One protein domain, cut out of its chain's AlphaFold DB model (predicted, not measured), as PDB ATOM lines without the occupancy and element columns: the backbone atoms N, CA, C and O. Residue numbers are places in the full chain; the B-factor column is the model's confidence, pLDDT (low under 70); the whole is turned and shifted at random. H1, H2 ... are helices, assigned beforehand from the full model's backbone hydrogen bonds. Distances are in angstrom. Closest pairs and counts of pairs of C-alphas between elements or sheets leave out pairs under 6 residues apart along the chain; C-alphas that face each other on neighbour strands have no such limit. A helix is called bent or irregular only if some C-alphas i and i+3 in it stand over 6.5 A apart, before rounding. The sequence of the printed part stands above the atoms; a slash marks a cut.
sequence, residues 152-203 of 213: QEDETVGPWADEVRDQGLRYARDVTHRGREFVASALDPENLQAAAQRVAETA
ATOM      1  N   GLN A 152       0.747 -10.431   4.401       79.81
ATOM      2  CA  GLN A 152       1.190 -11.769   3.979       79.81
ATOM      3  C   GLN A 152       2.141 -12.414   4.993       79.81
ATOM      4  O   GLN A 152       2.113 -13.630   5.196       79.81
ATOM      5  N   GLU A 153       2.973 -11.600   5.631       83.00
ATOM      6  CA  GLU A 153       3.907 -12.045   6.656       83.00
ATOM      7  C   GLU A 153       3.163 -12.423   7.939       83.00
ATOM      8  O   GLU A 153       3.458 -13.444   8.549       83.00
ATOM      9  N   ASP A 154       2.118 -11.678   8.296       84.69
ATOM     10  CA  ASP A 154       1.285 -11.977   9.463       84.69
ATOM     11  C   ASP A 154       0.543 -13.311   9.318       84.69
ATOM     12  O   ASP A 154       0.451 -14.075  10.276       84.69
ATOM     13  N   GLU A 155       0.056 -13.625   8.117       84.00
ATOM     14  CA  GLU A 155      -0.690 -14.860   7.850       84.00
ATOM     15  C   GLU A 155       0.226 -16.098   7.794       84.00
ATOM     16  O   GLU A 155      -0.160 -17.172   8.255       84.00
ATOM     17  N   THR A 156       1.450 -15.957   7.267       86.50
ATOM     18  CA  THR A 156       2.372 -17.097   7.066       86.50
ATOM     19  C   THR A 156       3.357 -17.273   8.223       86.50
ATOM     20  O   THR A 156       3.681 -18.392   8.614       86.50
ATOM     21  N   VAL A 157       3.851 -16.161   8.764       88.81
ATOM     22  CA  VAL A 157       4.935 -16.109   9.751       88.81
ATOM     23  C   VAL A 157       4.404 -15.749  11.137       88.81
ATOM     24  O   VAL A 157       5.060 -16.076  12.118       88.81
ATOM     25  N   GLY A 158       3.214 -15.148  11.253       85.75
ATOM     26  CA  GLY A 158       2.620 -14.722  12.527       85.75
ATOM     27  C   GLY A 158       2.674 -15.774  13.639       85.75
ATOM     28  O   GLY A 158       3.289 -15.493  14.664       85.75
ATOM     29  N   PRO A 159       2.159 -17.004  13.430       86.56
ATOM     30  CA  PRO A 159       2.164 -18.033  14.472       86.56
ATOM     31  C   PRO A 159       3.568 -18.404  14.967       86.56
ATOM     32  O   PRO A 159       3.770 -18.668  16.148       86.56
ATOM     33  N   TRP A 160       4.552 -18.416  14.066       87.56
ATOM     34  CA  TRP A 160       5.942 -18.699  14.420       87.56
ATOM     35  C   TRP A 160       6.616 -17.492  15.082       87.56
ATOM     36  O   TRP A 160       7.337 -17.644  16.067       87.56
ATOM     37  N   ALA A 161       6.350 -16.288  14.576       86.81
ATOM     38  CA  ALA A 161       6.858 -15.042  15.131       86.81
ATOM     39  C   ALA A 161       6.371 -14.826  16.568       86.81
ATOM     40  O   ALA A 161       7.157 -14.384  17.401       86.81
ATOM     41  N   ASP A 162       5.117 -15.170  16.867       87.75
ATOM     42  CA  ASP A 162       4.540 -15.051  18.207       87.75
ATOM     43  C   ASP A 162       5.241 -15.986  19.204       87.75
ATOM     44  O   ASP A 162       5.652 -15.546  20.279       87.75
ATOM     45  N   GLU A 163       5.487 -17.243  18.824       88.38
ATOM     46  CA  GLU A 163       6.216 -18.204  19.662       88.38
ATOM     47  C   GLU A 163       7.665 -17.749  19.912       88.38
ATOM     48  O   GLU A 163       8.137 -17.718  21.055       88.38
ATOM     49  N   VAL A 164       8.370 -17.326  18.857       89.88
ATOM     50  CA  VAL A 164       9.742 -16.802  18.966       89.88
ATOM     51  C   VAL A 164       9.776 -15.543  19.829       89.88
ATOM     52  O   VAL A 164      10.673 -15.383  20.661       89.88
ATOM     53  N   ARG A 165       8.788 -14.658  19.688       89.19
ATOM     54  CA  ARG A 165       8.658 -13.446  20.498       89.19
ATOM     55  C   ARG A 165       8.439 -13.785  21.966       89.19
ATOM     56  O   ARG A 165       9.096 -13.193  22.820       89.19
ATOM     57  N   ASP A 166       7.567 -14.731  22.281       90.69
ATOM     58  CA  ASP A 166       7.262 -15.098  23.665       90.69
ATOM     59  C   ASP A 166       8.432 -15.816  24.353       90.69
ATOM     60  O   ASP A 166       8.694 -15.612  25.548       90.69
ATOM     61  N   GLN A 167       9.195 -16.618  23.610       91.69
ATOM     62  CA  GLN A 167      10.478 -17.156  24.070       91.69
ATOM     63  C   GLN A 167      11.511 -16.040  24.270       91.69
ATOM     64  O   GLN A 167      12.119 -15.939  25.341       91.69
ATOM     65  N   GLY A 168      11.641 -15.148  23.289       90.19
ATOM     66  CA  GLY A 168      12.542 -14.001  23.333       90.19
ATOM     67  C   GLY A 168      12.255 -13.083  24.518       90.19
ATOM     68  O   GLY A 168      13.177 -12.696  25.224       90.19
ATOM     69  N   LEU A 169      10.987 -12.804  24.825       91.06
ATOM     70  CA  LEU A 169      10.582 -11.975  25.965       91.06
ATOM     71  C   LEU A 169      10.865 -12.633  27.317       91.06
ATOM     72  O   LEU A 169      11.105 -11.937  28.308       91.06
ATOM     73  N   ARG A 170      10.807 -13.966  27.408       89.62
ATOM     74  CA  ARG A 170      11.241 -14.695  28.612       89.62
ATOM     75  C   ARG A 170      12.746 -14.552  28.809       89.62
ATOM     76  O   ARG A 170      13.168 -14.143  29.889       89.62
ATOM     77  N   TYR A 171      13.522 -14.802  27.760       90.00
ATOM     78  CA  TYR A 171      14.978 -14.688  27.803       90.00
ATOM     79  C   TYR A 171      15.444 -13.249  28.059       90.00
ATOM     80  O   TYR A 171      16.245 -12.998  28.954       90.00
ATOM     81  N   ALA A 172      14.874 -12.277  27.347       88.69
ATOM     82  CA  ALA A 172      15.198 -10.864  27.494       88.69
ATOM     83  C   ALA A 172      14.939 -10.359  28.914       88.69
ATOM     84  O   ALA A 172      15.726  -9.568  29.425       88.69
ATOM     85  N   ARG A 173      13.875 -10.828  29.585       90.12
ATOM     86  CA  ARG A 173      13.648 -10.501  30.999       90.12
ATOM     87  C   ARG A 173      14.772 -11.027  31.881       90.12
ATOM     88  O   ARG A 173      15.323 -10.241  32.644       90.12
ATOM     89  N   ASP A 174      15.134 -12.302  31.757       87.69
ATOM     90  CA  ASP A 174      16.222 -12.900  32.545       87.69
ATOM     91  C   ASP A 174      17.553 -12.159  32.326       87.69
ATOM     92  O   ASP A 174      18.197 -11.728  33.286       87.69
ATOM     93  N   VAL A 175      17.892 -11.877  31.065       87.19
ATOM     94  CA  VAL A 175      19.083 -11.097  30.702       87.19
ATOM     95  C   VAL A 175      19.006  -9.665  31.228       87.19
ATOM     96  O   VAL A 175      19.998  -9.161  31.737       87.19
ATOM     97  N   THR A 176      17.849  -9.003  31.176       89.06
ATOM     98  CA  THR A 176      17.686  -7.634  31.702       89.06
ATOM     99  C   THR A 176      17.847  -7.597  33.221       89.06
ATOM    100  O   THR A 176      18.388  -6.638  33.770       89.06
ATOM    101  N   HIS A 177      17.386  -8.630  33.930       84.44
ATOM    102  CA  HIS A 177      17.580  -8.735  35.373       84.44
ATOM    103  C   HIS A 177      19.064  -8.857  35.736       84.44
ATOM    104  O   HIS A 177      19.523  -8.082  36.571       84.44
ATOM    105  N   ARG A 178      19.815  -9.733  35.059       82.88
ATOM    106  CA  ARG A 178      21.264  -9.903  35.279       82.88
ATOM    107  C   ARG A 178      22.078  -8.707  34.773       82.88
ATOM    108  O   ARG A 178      23.015  -8.254  35.416       82.88
ATOM    109  N   GLY A 179      21.685  -8.157  33.629       82.00
ATOM    110  CA  GLY A 179      22.356  -7.037  32.979       82.00
ATOM    111  C   GLY A 179      22.247  -5.740  33.772       82.00
ATOM    112  O   GLY A 179      23.189  -4.960  33.765       82.00
ATOM    113  N   ARG A 180      21.152  -5.513  34.511       81.12
ATOM    114  CA  ARG A 180      21.025  -4.332  35.383       81.12
ATOM    115  C   ARG A 180      22.088  -4.280  36.475       81.12
ATOM    116  O   ARG A 180      22.546  -3.191  36.788       81.12
ATOM    117  N   GLU A 181      22.491  -5.423  37.018       77.62
ATOM    118  CA  GLU A 181      23.541  -5.498  38.039       77.62
ATOM    119  C   GLU A 181      24.921  -5.159  37.453       77.62
ATOM    120  O   GLU A 181      25.686  -4.401  38.044       77.62
ATOM    121  N   PHE A 182      25.201  -5.635  36.237       75.81
ATOM    122  CA  PHE A 182      26.438  -5.327  35.517       75.81
ATOM    123  C   PHE A 182      26.488  -3.884  34.994       75.81
ATOM    124  O   PHE A 182      27.517  -3.225  35.043       75.81
ATOM    125  N   VAL A 183      25.368  -3.365  34.491       78.12
ATOM    126  CA  VAL A 183      25.273  -1.982  34.015       78.12
ATOM    127  C   VAL A 183      25.352  -1.012  35.188       78.12
ATOM    128  O   VAL A 183      25.991   0.021  35.051       78.12
ATOM    129  N   ALA A 184      24.772  -1.338  36.346       73.50
ATOM    130  CA  ALA A 184      24.903  -0.505  37.539       73.50
ATOM    131  C   ALA A 184      26.367  -0.360  37.986       73.50
ATOM    132  O   ALA A 184      26.780   0.748  38.296       73.50
ATOM    133  N   SER A 185      27.161  -1.436  37.943       70.81
ATOM    134  CA  SER A 185      28.590  -1.390  38.290       70.81
ATOM    135  C   SER A 185      29.472  -0.790  37.187       70.81
ATOM    136  O   SER A 185      30.465  -0.118  37.467       70.81
ATOM    137  N   ALA A 186      29.114  -0.981  35.916       67.81
ATOM    138  CA  ALA A 186      29.817  -0.367  34.790       67.81
ATOM    139  C   ALA A 186      29.521   1.136  34.651       67.81
ATOM    140  O   ALA A 186      30.358   1.877  34.135       67.81
ATOM    141  N   LEU A 187      28.343   1.584  35.103       67.88
ATOM    142  CA  LEU A 187      27.939   2.989  35.096       67.88
ATOM    143  C   LEU A 187      28.428   3.780  36.321       67.88
ATOM    144  O   LEU A 187      28.114   4.967  36.440       67.88
ATOM    145  N   ASP A 188      29.228   3.165  37.193       78.19
ATOM    146  CA  ASP A 188      29.933   3.916  38.221       78.19
ATOM    147  C   ASP A 188      30.868   4.946  37.561       78.19
ATOM    148  O   ASP A 188      31.649   4.599  36.666       78.19
ATOM    149  N   PRO A 189      30.827   6.224  37.980       69.12
ATOM    150  CA  PRO A 189      31.577   7.310  37.340       69.12
ATOM    151  C   PRO A 189      33.100   7.097  37.345       69.12
ATOM    152  O   PRO A 189      33.804   7.684  36.522       69.12
ATOM    153  N   GLU A 190      33.601   6.243  38.239       70.31
ATOM    154  CA  GLU A 190      34.997   5.799  38.314       70.31
ATOM    155  C   GLU A 190      35.332   4.780  37.204       70.31
ATOM    156  O   GLU A 190      36.351   4.902  36.522       70.31
ATOM    157  N   ASN A 191      34.427   3.834  36.939       67.94
ATOM    158  CA  ASN A 191      34.583   2.812  35.900       67.94
ATOM    159  C   ASN A 191      34.319   3.363  34.491       67.94
ATOM    160  O   ASN A 191      34.987   2.945  33.543       67.94
ATOM    161  N   LEU A 192      33.413   4.336  34.342       66.25
ATOM    162  CA  LEU A 192      33.173   5.024  33.067       66.25
ATOM    163  C   LEU A 192      34.423   5.720  32.541       66.25
ATOM    164  O   LEU A 192      34.688   5.664  31.343       66.25
ATOM    165  N   GLN A 193      35.189   6.374  33.416       66.00
ATOM    166  CA  GLN A 193      36.416   7.062  33.011       66.00
ATOM    167  C   GLN A 193      37.481   6.058  32.565       66.00
ATOM    168  O   GLN A 193      38.091   6.253  31.517       66.00
ATOM    169  N   ALA A 194      37.628   4.941  33.282       64.06
ATOM    170  CA  ALA A 194      38.549   3.867  32.914       64.06
ATOM    171  C   ALA A 194      38.126   3.116  31.634       64.06
ATOM    172  O   ALA A 194      38.970   2.659  30.864       64.06
ATOM    173  N   ALA A 195      36.824   2.961  31.383       65.00
ATOM    174  CA  ALA A 195      36.311   2.360  30.154       65.00
ATOM    175  C   ALA A 195      36.457   3.314  28.957       65.00
ATOM    176  O   ALA A 195      36.917   2.897  27.897       65.00
ATOM    177  N   ALA A 196      36.135   4.596  29.137       65.00
ATOM    178  CA  ALA A 196      36.309   5.620  28.113       65.00
ATOM    179  C   ALA A 196      37.787   5.824  27.753       65.00
ATOM    180  O   ALA A 196      38.102   5.953  26.573       65.00
ATOM    181  N   GLN A 197      38.694   5.793  28.738       65.25
ATOM    182  CA  GLN A 197      40.139   5.846  28.502       65.25
ATOM    183  C   GLN A 197      40.635   4.614  27.755       65.25
ATOM    184  O   GLN A 197      41.320   4.777  26.759       65.25
ATOM    185  N   ARG A 198      40.215   3.399  28.135       64.94
ATOM    186  CA  ARG A 198      40.612   2.181  27.408       64.94
ATOM    187  C   ARG A 198      40.135   2.162  25.961       64.94
ATOM    188  O   ARG A 198      40.869   1.694  25.101       64.94
ATOM    189  N   VAL A 199      38.929   2.663  25.693       62.59
ATOM    190  CA  VAL A 199      38.392   2.800  24.328       62.59
ATOM    191  C   VAL A 199      39.113   3.912  23.559       62.59
ATOM    192  O   VAL A 199      39.354   3.772  22.364       62.59
ATOM    193  N   ALA A 200      39.495   5.001  24.228       58.97
ATOM    194  CA  ALA A 200      40.298   6.061  23.627       58.97
ATOM    195  C   ALA A 200      41.739   5.604  23.339       58.97
ATOM    196  O   ALA A 200      42.279   5.959  22.301       58.97
ATOM    197  N   GLU A 201      42.343   4.791  24.205       57.00
ATOM    198  CA  GLU A 201      43.693   4.234  24.054       57.00
ATOM    199  C   GLU A 201      43.757   3.164  22.961       57.00
ATOM    200  O   GLU A 201      44.680   3.187  22.147       57.00
ATOM    201  N   THR A 202      42.763   2.273  22.866       56.88
ATOM    202  CA  THR A 202      42.672   1.338  21.731       56.88
ATOM    203  C   THR A 202      42.381   2.051  20.417       56.88
ATOM    204  O   THR A 202      42.878   1.617  19.382       56.88
ATOM    205  N   ALA A 203      41.657   3.174  20.444       53.19
ATOM    206  CA  ALA A 203      41.474   4.025  19.271       53.19
ATOM    207  C   ALA A 203      42.726   4.850  18.905       53.19
ATOM    208  O   ALA A 203      42.868   5.216  17.740       53.19
TER     209      ALA A 203
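This is residues 152 to 203 of the 213 residues of a protein of Methylobacterium gossipiicola (UniProt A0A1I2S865). One long, arched helix, H1, kinked near its first end, turns a corner at its other end into a shorter helix, H2, and the two make an open L with little contact between its arms. The 52 printed residues hold two named helices, H1 then H2, and no named strand: the class is all helix. The whole is extended, with a radius of gyration of the C-alphas of 18.7 A, and flat, spanning 50 by 26 by 12 A.

H1, residues 152 to 186, begins at C-alpha 152 (1.190, -11.769, 3.979) and is 43.6 A long. It has a kink of 64 degrees near residue 159 and is irregular: C-alphas 156 and 159 are 7.5 A apart. H2, residues 189 to 203, is 20.9 A long and ends at C-alpha 203 (41.474, 4.025, 19.271).

H1 and H2 are close but not clearly touching; their closest C-alphas, of Ala 186 and Leu 192, are 6.6 A apart. They run opposite ways at a steep tilt of 68 degrees, only just short of about perpendicular. O i to N i+4 pairs are within hydrogen-bond range in 27 of 31 for H1 and 10 of 11 for H2.

The C-alphas farthest apart, of Gln 152 and Glu 190, are 51.3 A apart. The printed part has no cut, and the link from H1 to H2 is tight. Mean pLDDT of the printed part is 78.2; residues 186 to 187, 189 and 191 to 203 are under 70.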